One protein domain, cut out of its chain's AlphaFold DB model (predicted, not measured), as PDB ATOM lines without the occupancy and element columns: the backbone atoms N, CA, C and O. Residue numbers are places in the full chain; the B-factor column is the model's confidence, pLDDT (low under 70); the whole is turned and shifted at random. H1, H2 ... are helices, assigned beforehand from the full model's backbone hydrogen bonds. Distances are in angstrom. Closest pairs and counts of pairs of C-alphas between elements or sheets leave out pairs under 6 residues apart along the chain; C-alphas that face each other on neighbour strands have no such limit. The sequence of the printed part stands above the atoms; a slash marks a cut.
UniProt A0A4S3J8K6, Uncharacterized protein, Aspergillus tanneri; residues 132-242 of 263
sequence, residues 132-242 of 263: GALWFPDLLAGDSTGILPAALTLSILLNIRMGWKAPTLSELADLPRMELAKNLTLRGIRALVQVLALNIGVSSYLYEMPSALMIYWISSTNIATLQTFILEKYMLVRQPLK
ATOM      1  N   GLY A 132     -37.784 -19.300  -4.016       79.50
ATOM      2  CA  GLY A 132     -39.157 -19.650  -4.374       79.50
ATOM      3  C   GLY A 132     -40.023 -18.497  -4.870       79.50
ATOM      4  O   GLY A 132     -39.740 -17.320  -4.642       79.50
ATOM      5  N   ALA A 133     -41.157 -18.835  -5.486       79.56
ATOM      6  CA  ALA A 133     -42.180 -17.857  -5.847       79.56
ATOM      7  C   ALA A 133     -43.590 -18.351  -5.498       79.56
ATOM      8  O   ALA A 133     -43.926 -19.524  -5.652       79.56
ATOM      9  N   LEU A 134     -44.451 -17.412  -5.091       83.94
ATOM     10  CA  LEU A 134     -45.874 -17.641  -4.812       83.94
ATOM     11  C   LEU A 134     -46.112 -18.723  -3.738       83.94
ATOM     12  O   LEU A 134     -45.994 -18.426  -2.555       83.94
ATOM     13  N   TRP A 135     -46.484 -19.945  -4.140       83.69
ATOM     14  CA  TRP A 135     -46.827 -21.061  -3.244       83.69
ATOM     15  C   TRP A 135     -45.780 -22.185  -3.221       83.69
ATOM     16  O   TRP A 135     -45.950 -23.143  -2.473       83.69
ATOM     17  N   PHE A 136     -44.709 -22.084  -4.015       82.88
ATOM     18  CA  PHE A 136     -43.598 -23.038  -4.033       82.88
ATOM     19  C   PHE A 136     -42.317 -22.321  -3.558       82.88
ATOM     20  O   PHE A 136     -41.716 -21.551  -4.308       82.88
ATOM     21  N   PRO A 137     -41.917 -22.503  -2.286       80.81
ATOM     22  CA  PRO A 137     -40.757 -21.819  -1.711       80.81
ATOM     23  C   PRO A 137     -39.414 -22.400  -2.185       80.81
ATOM     24  O   PRO A 137     -38.407 -21.707  -2.123       80.81
ATOM     25  N   ASP A 138     -39.413 -23.642  -2.673       84.31
ATOM     26  CA  ASP A 138     -38.234 -24.369  -3.140       84.31
ATOM     27  C   ASP A 138     -38.457 -24.810  -4.597       84.31
ATOM     28  O   ASP A 138     -39.458 -25.463  -4.910       84.31
ATOM     29  N   LEU A 139     -37.555 -24.424  -5.508       83.06
ATOM     30  CA  LEU A 139     -37.646 -24.794  -6.923       83.06
ATOM     31  C   LEU A 139     -37.057 -26.180  -7.219       83.06
ATOM     32  O   LEU A 139     -37.304 -26.716  -8.307       83.06
ATOM     33  N   LEU A 140     -36.276 -26.744  -6.298       84.75
ATOM     34  CA  LEU A 140     -35.703 -28.086  -6.397       84.75
ATOM     35  C   LEU A 140     -36.743 -29.151  -6.058       84.75
ATOM     36  O   LEU A 140     -36.777 -30.206  -6.691       84.75
ATOM     37  N   ALA A 141     -37.621 -28.846  -5.103       84.06
ATOM     38  CA  ALA A 141     -38.712 -29.717  -4.709       84.06
ATOM     39  C   ALA A 141     -39.833 -29.776  -5.763       84.06
ATOM     40  O   ALA A 141     -40.075 -28.838  -6.541       84.06
ATOM     41  N   GLY A 142     -40.545 -30.901  -5.769       83.81
ATOM     42  CA  GLY A 142     -41.791 -31.044  -6.510       83.81
ATOM     43  C   GLY A 142     -42.921 -30.214  -5.905       83.81
ATOM     44  O   GLY A 142     -42.942 -29.919  -4.710       83.81
ATOM     45  N   ASP A 143     -43.890 -29.842  -6.740       86.12
ATOM     46  CA  ASP A 143     -45.078 -29.128  -6.276       86.12
ATOM     47  C   ASP A 143     -46.069 -30.084  -5.604       86.12
ATOM     48  O   ASP A 143     -46.810 -30.810  -6.276       86.12
ATOM     49  N   SER A 144     -46.129 -30.031  -4.276       81.50
ATOM     50  CA  SER A 144     -47.055 -30.822  -3.460       81.50
ATOM     51  C   SER A 144     -48.526 -30.456  -3.679       81.50
ATOM     52  O   SER A 144     -49.411 -31.268  -3.409       81.50
ATOM     53  N   THR A 145     -48.817 -29.262  -4.203       86.19
ATOM     54  CA  THR A 145     -50.196 -28.809  -4.451       86.19
ATOM     55  C   THR A 145     -50.782 -29.355  -5.754       86.19
ATOM     56  O   THR A 145     -51.998 -29.328  -5.948       86.19
ATOM     57  N   GLY A 146     -49.933 -29.832  -6.672       86.44
ATOM     58  CA  GLY A 146     -50.339 -30.291  -8.001       86.44
ATOM     59  C   GLY A 146     -50.768 -29.178  -8.968       86.44
ATOM     60  O   GLY A 146     -51.150 -29.473 -10.106       86.44
ATOM     61  N   ILE A 147     -50.673 -27.904  -8.572       91.12
ATOM     62  CA  ILE A 147     -51.064 -26.754  -9.399       91.12
ATOM     63  C   ILE A 147     -50.103 -26.592 -10.585       91.12
ATOM     64  O   ILE A 147     -50.554 -26.410 -11.718       91.12
ATOM     65  N   LEU A 148     -48.792 -26.692 -10.361       90.38
ATOM     66  CA  LEU A 148     -47.755 -26.601 -11.390       90.38
ATOM     67  C   LEU A 148     -47.838 -27.759 -12.397       90.38
ATOM     68  O   LEU A 148     -47.878 -27.469 -13.596       90.38
ATOM     69  N   PRO A 149     -47.946 -29.039 -11.984       91.44
ATOM     70  CA  PRO A 149     -48.204 -30.140 -12.909       91.44
ATOM     71  C   PRO A 149     -49.460 -29.927 -13.763       91.44
ATOM     72  O   PRO A 149     -49.420 -30.110 -14.983       91.44
ATOM     73  N   ALA A 150     -50.562 -29.463 -13.163       92.88
ATOM     74  CA  ALA A 150     -51.792 -29.168 -13.896       92.88
ATOM     75  C   ALA A 150     -51.614 -28.006 -14.893       92.88
ATOM     76  O   ALA A 150     -52.034 -28.105 -16.051       92.88
ATOM     77  N   ALA A 151     -50.950 -26.923 -14.479       93.62
ATOM     78  CA  ALA A 151     -50.646 -25.773 -15.327       93.62
ATOM     79  C   ALA A 151     -49.715 -26.146 -16.489       93.62
ATOM     80  O   ALA A 151     -49.925 -25.693 -17.619       93.62
ATOM     81  N   LEU A 152     -48.727 -27.011 -16.248       92.75
ATOM     82  CA  LEU A 152     -47.831 -27.559 -17.263       92.75
ATOM     83  C   LEU A 152     -48.611 -28.341 -18.317       92.75
ATOM     84  O   LEU A 152     -48.506 -28.052 -19.512       92.75
ATOM     85  N   THR A 153     -49.437 -29.293 -17.887       93.62
ATOM     86  CA  THR A 153     -50.278 -30.078 -18.791       93.62
ATOM     87  C   THR A 153     -51.201 -29.188 -19.604       93.62
ATOM     88  O   THR A 153     -51.281 -29.341 -20.825       93.62
ATOM     89  N   LEU A 154     -51.863 -28.222 -18.964       94.38
ATOM     90  CA  LEU A 154     -52.737 -27.283 -19.655       94.38
ATOM     91  C   LEU A 154     -51.964 -26.463 -20.695       94.38
ATOM     92  O   LEU A 154     -52.420 -26.349 -21.832       94.38
ATOM     93  N   SER A 155     -50.780 -25.959 -20.347       94.38
ATOM     94  CA  SER A 155     -49.934 -25.161 -21.245       94.38
ATOM     95  C   SER A 155     -49.491 -25.966 -22.474       94.38
ATOM     96  O   SER A 155     -49.615 -25.496 -23.608       94.38
ATOM     97  N   ILE A 156     -49.076 -27.227 -22.291       92.00
ATOM     98  CA  ILE A 156     -48.716 -28.130 -23.396       92.00
ATOM     99  C   ILE A 156     -49.943 -28.448 -24.266       92.00
ATOM    100  O   ILE A 156     -49.875 -28.381 -25.496       92.00
ATOM    101  N   LEU A 157     -51.094 -28.758 -23.657       93.00
ATOM    102  CA  LEU A 157     -52.328 -29.055 -24.391       93.00
ATOM    103  C   LEU A 157     -52.815 -27.852 -25.206       93.00
ATOM    104  O   LEU A 157     -53.233 -28.026 -26.356       93.00
ATOM    105  N   LEU A 158     -52.745 -26.643 -24.645       91.44
ATOM    106  CA  LEU A 158     -53.058 -25.398 -25.345       91.44
ATOM    107  C   LEU A 158     -52.104 -25.173 -26.522       91.44
ATOM    108  O   LEU A 158     -52.566 -24.880 -27.628       91.44
ATOM    109  N   ASN A 159     -50.803 -25.403 -26.325       91.38
ATOM    110  CA  ASN A 159     -49.807 -25.290 -27.386       91.38
ATOM    111  C   ASN A 159     -50.099 -26.245 -28.556       91.38
ATOM    112  O   ASN A 159     -50.129 -25.817 -29.711       91.38
ATOM    113  N   ILE A 160     -50.415 -27.513 -28.268       88.75
ATOM    114  CA  ILE A 160     -50.778 -28.506 -29.292       88.75
ATOM    115  C   ILE A 160     -52.071 -28.104 -30.005       88.75
ATOM    116  O   ILE A 160     -52.163 -28.204 -31.230       88.75
ATOM    117  N   ARG A 161     -53.091 -27.656 -29.262       86.81
ATOM    118  CA  ARG A 161     -54.376 -27.247 -29.848       86.81
ATOM    119  C   ARG A 161     -54.224 -26.055 -30.788       86.81
ATOM    120  O   ARG A 161     -54.849 -26.066 -31.845       86.81
ATOM    121  N   MET A 162     -53.399 -25.074 -30.429       83.56
ATOM    122  CA  MET A 162     -53.162 -23.888 -31.250       83.56
ATOM    123  C   MET A 162     -52.231 -24.182 -32.434       83.56
ATOM    124  O   MET A 162     -52.483 -23.735 -33.551       83.56
ATOM    125  N   GLY A 163     -51.166 -24.956 -32.214       77.19
ATOM    126  CA  GLY A 163     -50.135 -25.215 -33.217       77.19
ATOM    127  C   GLY A 163     -50.510 -26.263 -34.266       77.19
ATOM    128  O   GLY A 163     -50.069 -26.161 -35.412       77.19
ATOM    129  N   TRP A 164     -51.297 -27.284 -33.904       77.44
ATOM    130  CA  TRP A 164     -51.616 -28.420 -34.778       77.44
ATOM    131  C   TRP A 164     -53.097 -28.433 -35.162       77.44
ATOM    132  O   TRP A 164     -53.935 -29.086 -34.533       77.44
ATOM    133  N   LYS A 165     -53.422 -27.743 -36.259       74.81
ATOM    134  CA  LYS A 165     -54.757 -27.768 -36.870       74.81
ATOM    135  C   LYS A 165     -54.921 -29.056 -37.680       74.81
ATOM    136  O   LYS A 165     -54.354 -29.184 -38.762       74.81
ATOM    137  N   ALA A 166     -55.663 -30.014 -37.132       73.00
ATOM    138  CA  ALA A 166     -56.044 -31.242 -37.831       73.00
ATOM    139  C   ALA A 166     -57.470 -31.102 -38.395       73.00
ATOM    140  O   ALA A 166     -58.303 -30.505 -37.709       73.00
ATOM    141  N   PRO A 167     -57.753 -31.647 -39.592       71.69
ATOM    142  CA  PRO A 167     -59.093 -31.637 -40.176       71.69
ATOM    143  C   PRO A 167     -60.102 -32.394 -39.303       71.69
ATOM    144  O   PRO A 167     -59.771 -33.362 -38.602       71.69
ATOM    145  N   THR A 168     -61.347 -31.931 -39.344       78.19
ATOM    146  CA  THR A 168     -62.479 -32.510 -38.610       78.19
ATOM    147  C   THR A 168     -62.895 -33.870 -39.185       78.19
ATOM    148  O   THR A 168     -62.624 -34.162 -40.344       78.19
ATOM    149  N   LEU A 169     -63.550 -34.737 -38.389       75.56
ATOM    150  CA  LEU A 169     -63.964 -36.079 -38.862       75.56
ATOM    151  C   LEU A 169     -64.914 -36.011 -40.063       75.56
ATOM    152  O   LEU A 169     -64.810 -36.837 -40.963       75.56
ATOM    153  N   SER A 170     -65.800 -35.017 -40.083       74.56
ATOM    154  CA  SER A 170     -66.710 -34.763 -41.201       74.56
ATOM    155  C   SER A 170     -65.952 -34.450 -42.491       74.56
ATOM    156  O   SER A 170     -66.253 -35.022 -43.528       74.56
ATOM    157  N   GLU A 171     -64.912 -33.617 -42.419       74.62
ATOM    158  CA  GLU A 171     -64.073 -33.264 -43.572       74.62
ATOM    159  C   GLU A 171     -63.230 -34.444 -44.078       74.62
ATOM    160  O   GLU A 171     -62.816 -34.462 -45.235       74.62
ATOM    161  N   LEU A 172     -62.957 -35.431 -43.219       75.31
ATOM    162  CA  LEU A 172     -62.219 -36.637 -43.591       75.31
ATOM    163  C   LEU A 172     -63.074 -37.637 -44.370       75.31
ATOM    164  O   LEU A 172     -62.514 -38.380 -45.170       75.31
ATOM    165  N   ALA A 173     -64.394 -37.659 -44.164       75.81
ATOM    166  CA  ALA A 173     -65.282 -38.627 -44.809       75.81
ATOM    167  C   ALA A 173     -65.277 -38.510 -46.346       75.81
ATOM    168  O   ALA A 173     -65.414 -39.516 -47.039       75.81
ATOM    169  N   ASP A 174     -65.030 -37.305 -46.865       76.06
ATOM    170  CA  ASP A 174     -65.041 -37.004 -48.300       76.06
ATOM    171  C   ASP A 174     -63.674 -37.208 -48.992       76.06
ATOM    172  O   ASP A 174     -63.543 -36.999 -50.201       76.06
ATOM    173  N   LEU A 175     -62.626 -37.596 -48.251       76.31
ATOM    174  CA  LEU A 175     -61.257 -37.689 -48.772       76.31
ATOM    175  C   LEU A 175     -60.932 -39.066 -49.383       76.31
ATOM    176  O   LEU A 175     -61.381 -40.108 -48.898       76.31
ATOM    177  N   PRO A 176     -60.065 -39.118 -50.414       78.38
ATOM    178  CA  PRO A 176     -59.605 -40.378 -50.989       78.38
ATOM    179  C   PRO A 176     -58.772 -41.185 -49.978       78.38
ATOM    180  O   PRO A 176     -58.023 -40.619 -49.180       78.38
ATOM    181  N   ARG A 177     -58.833 -42.526 -50.055       78.94
ATOM    182  CA  ARG A 177     -58.257 -43.470 -49.063       78.94
ATOM    183  C   ARG A 177     -56.815 -43.162 -48.634       78.94
ATOM    184  O   ARG A 177     -56.491 -43.276 -47.457       78.94
ATOM    185  N   MET A 178     -55.951 -42.759 -49.567       74.06
ATOM    186  CA  MET A 178     -54.547 -42.443 -49.264       74.06
ATOM    187  C   MET A 178     -54.387 -41.148 -48.454       74.06
ATOM    188  O   MET A 178     -53.557 -41.076 -47.549       74.06
ATOM    189  N   GLU A 179     -55.181 -40.123 -48.764       78.75
ATOM    190  CA  GLU A 179     -55.170 -38.856 -48.025       78.75
ATOM    191  C   GLU A 179     -55.850 -39.022 -46.662       78.75
ATOM    192  O   GLU A 179     -55.353 -38.497 -45.665       78.75
ATOM    193  N   LEU A 180     -56.909 -39.835 -46.597       83.88
ATOM    194  CA  LEU A 180     -57.555 -40.237 -45.351       83.88
ATOM    195  C   LEU A 180     -56.571 -40.945 -44.412       83.88
ATOM    196  O   LEU A 180     -56.432 -40.517 -43.269       83.88
ATOM    197  N   ALA A 181     -55.831 -41.952 -44.891       86.44
ATOM    198  CA  ALA A 181     -54.840 -42.657 -44.076       86.44
ATOM    199  C   ALA A 181     -53.774 -41.701 -43.521       86.44
ATOM    200  O   ALA A 181     -53.476 -41.730 -42.331       86.44
ATOM    201  N   LYS A 182     -53.248 -40.795 -44.355       84.44
ATOM    202  CA  LYS A 182     -52.260 -39.792 -43.933       84.44
ATOM    203  C   LYS A 182     -52.813 -38.818 -42.888       84.44
ATOM    204  O   LYS A 182     -52.125 -38.479 -41.931       84.44
ATOM    205  N   ASN A 183     -54.038 -38.331 -43.062       85.25
ATOM    206  CA  ASN A 183     -54.631 -37.414 -42.092       85.25
ATOM    207  C   ASN A 183     -55.012 -38.133 -40.790       85.25
ATOM    208  O   ASN A 183     -54.895 -37.548 -39.712       85.25
ATOM    209  N   LEU A 184     -55.409 -39.404 -40.873       86.81
ATOM    210  CA  LEU A 184     -55.703 -40.236 -39.713       86.81
ATOM    211  C   LEU A 184     -54.435 -40.546 -38.913       86.81
ATOM    212  O   LEU A 184     -54.463 -40.427 -37.693       86.81
ATOM    213  N   THR A 185     -53.310 -40.854 -39.567       88.62
ATOM    214  CA  THR A 185     -52.026 -41.042 -38.872       88.62
ATOM    215  C   THR A 185     -51.567 -39.753 -38.201       88.62
ATOM    216  O   THR A 185     -51.207 -39.785 -37.029       88.62
ATOM    217  N   LEU A 186     -51.663 -38.600 -38.871       86.31
ATOM    218  CA  LEU A 186     -51.359 -37.299 -38.260       86.31
ATOM    219  C   LEU A 186     -52.254 -36.999 -37.049       86.31
ATOM    220  O   LEU A 186     -51.778 -36.496 -36.031       86.31
ATOM    221  N   ARG A 187     -53.545 -37.333 -37.129       86.62
ATOM    222  CA  ARG A 187     -54.478 -37.214 -36.005       86.62
ATOM    223  C   ARG A 187     -54.136 -38.179 -34.869       86.62
ATOM    224  O   ARG A 187     -54.202 -37.774 -33.714       86.62
ATOM    225  N   GLY A 188     -53.755 -39.412 -35.188       89.81
ATOM    226  CA  GLY A 188     -53.291 -40.405 -34.222       89.81
ATOM    227  C   GLY A 188     -52.043 -39.930 -33.484       89.81
ATOM    228  O   GLY A 188     -52.022 -39.946 -32.260       89.81
ATOM    229  N   ILE A 189     -51.055 -39.391 -34.208       90.50
ATOM    230  CA  ILE A 189     -49.854 -38.782 -33.616       90.50
ATOM    231  C   ILE A 189     -50.246 -37.612 -32.709       90.50
ATOM    232  O   ILE A 189     -49.752 -37.514 -31.592       90.50
ATOM    233  N   ARG A 190     -51.165 -36.739 -33.141       89.25
ATOM    234  CA  ARG A 190     -51.658 -35.639 -32.298       89.25
ATOM    235  C   ARG A 190     -52.286 -36.152 -31.000       89.25
ATOM    236  O   ARG A 190     -51.989 -35.609 -29.941       89.25
ATOM    237  N   ALA A 191     -53.149 -37.162 -31.082       90.75
ATOM    238  CA  ALA A 191     -53.793 -37.756 -29.916       90.75
ATOM    239  C   ALA A 191     -52.765 -38.414 -28.985       90.75
ATOM    240  O   ALA A 191     -52.806 -38.189 -27.780       90.75
ATOM    241  N   LEU A 192     -51.792 -39.136 -29.545       93.25
ATOM    242  CA  LEU A 192     -50.683 -39.722 -28.796       93.25
ATOM    243  C   LEU A 192     -49.907 -38.648 -28.026       93.25
ATOM    244  O   LEU A 192     -49.692 -38.794 -26.830       93.25
ATOM    245  N   VAL A 193     -49.544 -37.540 -28.676       90.94
ATOM    246  CA  VAL A 193     -48.830 -36.429 -28.024       90.94
ATOM    247  C   VAL A 193     -49.685 -35.777 -26.925       90.94
ATOM    248  O   VAL A 193     -49.149 -35.385 -25.894       90.94
ATOM    249  N   GLN A 194     -51.009 -35.696 -27.089       92.12
ATOM    250  CA  GLN A 194     -51.912 -35.209 -26.034       92.12
ATOM    251  C   GLN A 194     -51.973 -36.159 -24.831       92.12
ATOM    252  O   GLN A 194     -51.948 -35.697 -23.694       92.12
ATOM    253  N   VAL A 195     -52.017 -37.471 -25.069       93.75
ATOM    254  CA  VAL A 195     -51.951 -38.484 -24.004       93.75
ATOM    255  C   VAL A 195     -50.599 -38.428 -23.295       93.75
ATOM    256  O   VAL A 195     -50.559 -38.458 -22.071       93.75
ATOM    257  N   LEU A 196     -49.500 -38.260 -24.036       91.56
ATOM    258  CA  LEU A 196     -48.174 -38.055 -23.454       91.56
ATOM    259  C   LEU A 196     -48.124 -36.783 -22.601       91.56
ATOM    260  O   LEU A 196     -47.571 -36.819 -21.514       91.56
ATOM    261  N   ALA A 197     -48.744 -35.682 -23.031       91.00
ATOM    262  CA  ALA A 197     -48.813 -34.458 -22.230       91.00
ATOM    263  C   ALA A 197     -49.568 -34.655 -20.900       91.00
ATOM    264  O   ALA A 197     -49.159 -34.113 -19.872       91.00
ATOM    265  N   LEU A 198     -50.647 -35.448 -20.907       92.69
ATOM    266  CA  LEU A 198     -51.356 -35.848 -19.686       92.69
ATOM    267  C   LEU A 198     -50.480 -36.742 -18.803       92.69
ATOM    268  O   LEU A 198     -50.398 -36.524 -17.598       92.69
ATOM    269  N   ASN A 199     -49.790 -37.717 -19.402       92.25
ATOM    270  CA  ASN A 199     -48.878 -38.601 -18.685       92.25
ATOM    271  C   ASN A 199     -47.713 -37.831 -18.051       92.25
ATOM    272  O   ASN A 199     -47.369 -38.127 -16.914       92.25
ATOM    273  N   ILE A 200     -47.168 -36.820 -18.735       88.50
ATOM    274  CA  ILE A 200     -46.135 -35.929 -18.195       88.50
ATOM    275  C   ILE A 200     -46.666 -35.207 -16.958       88.50
ATOM    276  O   ILE A 200     -46.004 -35.248 -15.936       88.50
ATOM    277  N   GLY A 201     -47.873 -34.636 -17.002       89.19
ATOM    278  CA  GLY A 201     -48.477 -33.982 -15.833       89.19
ATOM    279  C   GLY A 201     -48.638 -34.897 -14.628       89.19
ATOM    280  O   GLY A 201     -48.213 -34.566 -13.526       89.19
ATOM    281  N   VAL A 202     -49.226 -36.076 -14.847       90.12
ATOM    282  CA  VAL A 202     -49.427 -37.066 -13.777       90.12
ATOM    283  C   VAL A 202     -48.086 -37.553 -13.230       90.12
ATOM    284  O   VAL A 202     -47.903 -37.620 -12.020       90.12
ATOM    285  N   SER A 203     -47.125 -37.840 -14.108       86.88
ATOM    286  CA  SER A 203     -45.777 -38.264 -13.717       86.88
ATOM    287  C   SER A 203     -45.039 -37.165 -12.955       86.88
ATOM    288  O   SER A 203     -44.372 -37.462 -11.974       86.88
ATOM    289  N   SER A 204     -45.181 -35.900 -13.356       86.31
ATOM    290  CA  SER A 204     -44.575 -34.765 -12.656       86.31
ATOM    291  C   SER A 204     -45.078 -34.644 -11.221       86.31
ATOM    292  O   SER A 204     -44.288 -34.303 -10.348       86.31
ATOM    293  N   TYR A 205     -46.353 -34.957 -10.976       88.00
ATOM    294  CA  TYR A 205     -46.920 -34.989  -9.629       88.00
ATOM    295  C   TYR A 205     -46.450 -36.213  -8.829       88.00
ATOM    296  O   TYR A 205     -46.054 -36.074  -7.680       88.00
ATOM    297  N   LEU A 206     -46.444 -37.409  -9.432       87.88
ATOM    298  CA  LEU A 206     -46.086 -38.652  -8.730       87.88
ATOM    299  C   LEU A 206     -44.589 -38.792  -8.424       87.88
ATOM    300  O   LEU A 206     -44.230 -39.370  -7.406       87.88
ATOM    301  N   TYR A 207     -43.726 -38.319  -9.321       85.44
ATOM    302  CA  TYR A 207     -42.270 -38.411  -9.183       85.44
ATOM    303  C   TYR A 207     -41.641 -37.126  -8.635       85.44
ATOM    304  O   TYR A 207     -40.424 -36.990  -8.712       85.44
ATOM    305  N   GLU A 208     -42.462 -36.189  -8.147       84.81
ATOM    306  CA  GLU A 208     -42.026 -34.915  -7.561       84.81
ATOM    307  C   GLU A 208     -40.978 -34.201  -8.428       84.81
ATOM    308  O   GLU A 208     -39.872 -33.873  -8.005       84.81
ATOM    309  N   MET A 209     -41.323 -33.994  -9.702       84.75
ATOM    310  CA  MET A 209     -40.419 -33.348 -10.649       84.75
ATOM    311  C   MET A 209     -40.055 -31.932 -10.164       84.75
ATOM    312  O   MET A 209     -40.970 -31.198  -9.790       84.75
ATOM    313  N   PRO A 210     -38.778 -31.501 -10.258       87.88
ATOM    314  CA  PRO A 210     -38.364 -30.180  -9.796       87.88
ATOM    315  C   PRO A 210     -39.208 -29.046 -10.381       87.88
ATOM    316  O   PRO A 210     -39.387 -28.947 -11.606       87.88
ATOM    317  N   SER A 211     -39.695 -28.161  -9.514       87.62
ATOM    318  CA  SER A 211     -40.558 -27.035  -9.887       87.62
ATOM    319  C   SER A 211     -39.893 -26.077 -10.879       87.62
ATOM    320  O   SER A 211     -40.558 -25.606 -11.807       87.62
ATOM    321  N   ALA A 212     -38.569 -25.888 -10.796       87.81
ATOM    322  CA  ALA A 212     -37.776 -25.147 -11.785       87.81
ATOM    323  C   ALA A 212     -38.036 -25.619 -13.226       87.81
ATOM    324  O   ALA A 212     -38.304 -24.815 -14.126       87.81
ATOM    325  N   LEU A 213     -37.993 -26.936 -13.451       87.81
ATOM    326  CA  LEU A 213     -38.181 -27.521 -14.778       87.81
ATOM    327  C   LEU A 213     -39.611 -27.310 -15.284       87.81
ATOM    328  O   LEU A 213     -39.813 -27.015 -16.466       87.81
ATOM    329  N   MET A 214     -40.601 -27.428 -14.396       89.62
ATOM    330  CA  MET A 214     -42.005 -27.204 -14.740       89.62
ATOM    331  C   MET A 214     -42.249 -25.750 -15.156       89.62
ATOM    332  O   MET A 214     -42.853 -25.512 -16.201       89.62
ATOM    333  N   ILE A 215     -41.718 -24.779 -14.408       90.44
ATOM    334  CA  ILE A 215     -41.861 -23.342 -14.697       90.44
ATOM    335  C   ILE A 215     -41.213 -22.977 -16.029       90.44
ATOM    336  O   ILE A 215     -41.817 -22.264 -16.841       90.44
ATOM    337  N   TYR A 216     -40.006 -23.485 -16.289       90.44
ATOM    338  CA  TYR A 216     -39.342 -23.286 -17.573       90.44
ATOM    339  C   TYR A 216     -40.201 -23.820 -18.723       90.44
ATOM    340  O   TYR A 216     -40.401 -23.137 -19.734       90.44
ATOM    341  N   TRP A 217     -40.768 -25.017 -18.570       90.44
ATOM    342  CA  TRP A 217     -41.563 -25.639 -19.621       90.44
ATOM    343  C   TRP A 217     -42.916 -24.941 -19.829       90.44
ATOM    344  O   TRP A 217     -43.311 -24.714 -20.978       90.44
ATOM    345  N   ILE A 218     -43.583 -24.513 -18.753       92.25
ATOM    346  CA  ILE A 218     -44.786 -23.663 -18.792       92.25
ATOM    347  C   ILE A 218     -44.484 -22.373 -19.557       92.25
ATOM    348  O   ILE A 218     -45.161 -22.045 -20.530       92.25
ATOM    349  N   SER A 219     -43.427 -21.662 -19.172       92.62
ATOM    350  CA  SER A 219     -43.060 -20.386 -19.789       92.62
ATOM    351  C   SER A 219     -42.718 -20.559 -21.268       92.62
ATOM    352  O   SER A 219     -43.248 -19.851 -22.123       92.62
ATOM    353  N   SER A 220     -41.902 -21.562 -21.600       91.06
ATOM    354  CA  SER A 220     -41.490 -21.865 -22.973       91.06
ATOM    355  C   SER A 220     -42.674 -22.251 -23.871       91.06
ATOM    356  O   SER A 220     -42.814 -21.734 -24.984       91.06
ATOM    357  N   THR A 221     -43.586 -23.100 -23.382       91.19
ATOM    358  CA  THR A 221     -44.794 -23.495 -24.131       91.19
ATOM    359  C   THR A 221     -45.775 -22.338 -24.301       91.19
ATOM    360  O   THR A 221     -46.339 -22.171 -25.387       91.19
ATOM    361  N   ASN A 222     -45.938 -21.480 -23.292       93.50
ATOM    362  CA  ASN A 222     -46.779 -20.289 -23.383       93.50
ATOM    363  C   ASN A 222     -46.213 -19.264 -24.370       93.50
ATOM    364  O   ASN A 222     -46.954 -18.779 -25.225       93.50
ATOM    365  N   ILE A 223     -44.901 -19.015 -24.348       92.19
ATOM    366  CA  ILE A 223     -44.228 -18.158 -25.337       92.19
ATOM    367  C   ILE A 223     -44.406 -18.727 -26.748       92.19
ATOM    368  O   ILE A 223     -44.772 -17.989 -27.662       92.19
ATOM    369  N   ALA A 224     -44.222 -20.035 -26.947       88.62
ATOM    370  CA  ALA A 224     -44.427 -20.671 -28.250       88.62
ATOM    371  C   ALA A 224     -45.887 -20.568 -28.736       88.62
ATOM    372  O   ALA A 224     -46.147 -20.365 -29.928       88.62
ATOM    373  N   THR A 225     -46.849 -20.681 -27.817       89.81
ATOM    374  CA  THR A 225     -48.284 -20.531 -28.108       89.81
ATOM    375  C   THR A 225     -48.602 -19.099 -28.513       89.81
ATOM    376  O   THR A 225     -49.211 -18.879 -29.562       89.81
ATOM    377  N   LEU A 226     -48.127 -18.126 -27.735       91.06
ATOM    378  CA  LEU A 226     -48.284 -16.704 -28.016       91.06
ATOM    379  C   LEU A 226     -47.640 -16.333 -29.354       91.06
ATOM    380  O   LEU A 226     -48.260 -15.664 -30.178       91.06
ATOM    381  N   GLN A 227     -46.432 -16.826 -29.616       88.56
ATOM    382  CA  GLN A 227     -45.750 -16.613 -30.883       88.56
ATOM    383  C   GLN A 227     -46.567 -17.168 -32.053       88.56
ATOM    384  O   GLN A 227     -46.723 -16.494 -33.072       88.56
ATOM    385  N   THR A 228     -47.105 -18.381 -31.920       85.81
ATOM    386  CA  THR A 228     -47.946 -18.987 -32.959       85.81
ATOM    387  C   THR A 228     -49.198 -18.152 -33.194       85.81
ATOM    388  O   THR A 228     -49.520 -17.849 -34.340       85.81
ATOM    389  N   PHE A 229     -49.859 -17.718 -32.122       87.25
ATOM    390  CA  PHE A 229     -51.044 -16.873 -32.187       87.25
ATOM    391  C   PHE A 229     -50.769 -15.542 -32.904       87.25
ATOM    392  O   PHE A 229     -51.488 -15.181 -33.837       87.25
ATOM    393  N   ILE A 230     -49.695 -14.842 -32.529       88.12
ATOM    394  CA  ILE A 230     -49.287 -13.574 -33.148       88.12
ATOM    395  C   ILE A 230     -48.953 -13.789 -34.629       88.12
ATOM    396  O   ILE A 230     -49.466 -13.071 -35.488       88.12
ATOM    397  N   LEU A 231     -48.140 -14.795 -34.962       85.50
ATOM    398  CA  LEU A 231     -47.754 -15.058 -36.350       85.50
ATOM    399  C   LEU A 231     -48.954 -15.418 -37.225       85.50
ATOM    400  O   LEU A 231     -49.055 -14.943 -38.353       85.50
ATOM    401  N   GLU A 232     -49.886 -16.231 -36.735       81.81
ATOM    402  CA  GLU A 232     -51.084 -16.564 -37.503       81.81
ATOM    403  C   GLU A 232     -51.989 -15.352 -37.712       81.81
ATOM    404  O   GLU A 232     -52.463 -15.142 -38.829       81.81
ATOM    405  N   LYS A 233     -52.173 -14.531 -36.673       83.44
ATOM    406  CA  LYS A 233     -53.022 -13.340 -36.734       83.44
ATOM    407  C   LYS A 233     -52.473 -12.276 -37.684       83.44
ATOM    408  O   LYS A 233     -53.240 -11.721 -38.462       83.44
ATOM    409  N   TYR A 234     -51.169 -11.999 -37.643       82.31
ATOM    410  CA  TYR A 234     -50.584 -10.882 -38.396       82.31
ATOM    411  C   TYR A 234     -49.988 -11.283 -39.752       82.31
ATOM    412  O   TYR A 234     -50.013 -10.490 -40.690       82.31
ATOM    413  N   MET A 235     -49.465 -12.502 -39.904       72.75
ATOM    414  CA  MET A 235     -48.666 -12.875 -41.081       72.75
ATOM    415  C   MET A 235     -49.443 -13.677 -42.136       72.75
ATOM    416  O   MET A 235     -49.060 -13.695 -43.308       72.75
ATOM    417  N   LEU A 236     -50.539 -14.345 -41.751       67.19
ATOM    418  CA  LEU A 236     -51.305 -15.262 -42.612       67.19
ATOM    419  C   LEU A 236     -52.724 -14.761 -42.933       67.19
ATOM    420  O   LEU A 236     -53.633 -15.557 -43.145       67.19
ATOM    421  N   VAL A 237     -52.907 -13.442 -43.033       62.59
ATOM    422  CA  VAL A 237     -54.217 -12.804 -43.281       62.59
ATOM    423  C   VAL A 237     -54.840 -13.203 -44.633       62.59
ATOM    424  O   VAL A 237     -56.059 -13.184 -44.789       62.59
ATOM    425  N   ARG A 238     -54.034 -13.596 -45.631       64.81
ATOM    426  CA  ARG A 238     -54.552 -13.956 -46.963       64.81
ATOM    427  C   ARG A 238     -54.975 -15.421 -47.012       64.81
ATOM    428  O   ARG A 238     -54.152 -16.313 -46.799       64.81
ATOM    429  N   GLN A 239     -56.244 -15.655 -47.348       67.12
ATOM    430  CA  GLN A 239     -56.768 -16.999 -47.570       67.12
ATOM    431  C   GLN A 239     -56.018 -17.686 -48.723       67.12
ATOM    432  O   GLN A 239     -55.697 -17.026 -49.716       67.12
ATOM    433  N   PRO A 240     -55.731 -18.996 -48.607       68.12
ATOM    434  CA  PRO A 240     -55.127 -19.741 -49.699       68.12
ATOM    435  C   PRO A 240     -56.067 -19.749 -50.906       68.12
ATOM    436  O   PRO A 240     -57.294 -19.758 -50.765       68.12
ATOM    437  N   LEU A 241     -55.483 -19.782 -52.100       74.00
ATOM    438  CA  LEU A 241     -56.240 -19.960 -53.332       74.00
ATOM    439  C   LEU A 241     -57.025 -21.280 -53.269       74.00
ATOM    440  O   LEU A 241     -56.476 -22.330 -52.925       74.00
ATOM    441  N   LYS A 242     -58.322 -21.224 -53.592       75.62
ATOM    442  CA  LYS A 242     -59.175 -22.417 -53.606       75.62
ATOM    443  C   LYS A 242     -58.668 -23.403 -54.672       75.62
ATOM    444  O   LYS A 242     -58.272 -22.965 -55.754       75.62
TER     445      LYS A 242
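This is residues 132 to 242 of the 263 residues of an uncharacterized protein of Aspergillus tanneri (UniProt A0A4S3J8K6). Three long helices make a flat, open fan: H1 lies in the middle between H3 and H4, which splay apart away from the tight link that joins them. Short H2 packs on H3 near the wide end of the fan, residues 132 to 146 form a loop at the narrow end, and residues 233 to 242 stick out free. The printed part has 111 residues, with four named helices in the order H1, H2, H3, H4 and no named strand; the class is all helix. The whole is loose, with a radius of gyration of the C-alphas of 18.0 A and spans of 55 by 31 by 16 A.

After residues 132 to 146 comes H1, residues 147 to 163. It touches H3, residues 177 to 206, at a shallow tilt of 15 degrees, opposite ways; their closest C-alphas, of Pro 149 and Gly 201, are 4.8 A apart. H1 also touches H4, residues 211 to 235, at a shallow tilt of 25 degrees, the same way; their closest C-alphas, of Asn 159 and Thr 225, are 5.0 A apart. H2, residues 169 to 173, only just touches H3, with 3 pairs of C-alphas within 8 A, the closest those of Leu 172 and Leu 180 at 6.1 A; H3 touches H2 with residues 180 to 183 alone. H3 and H4 are only just apart, their closest C-alphas at 8.3 A. In H1, H2, H3 and H4 every O i to N i+4 pair is within hydrogen-bond range.

H1 begins at C-alpha 147, (-51.064, -26.754, -9.399), and is 23.9 A long. H2 measures 6.6 A. H3 is the longest, 42.4 A from C-alpha 177 at (-58.257, -43.470, -49.063). H4 runs 35.2 A to C-alpha 235 at (-48.666, -12.875, -41.081).

The C-alphas of Pro 137 and Pro 176, the two farthest apart, are 55.9 A apart. The printed part has no cut, and its three links between helices are tight. The mean pLDDT of the printed part is 85.0; residues 236 to 240 are under 70.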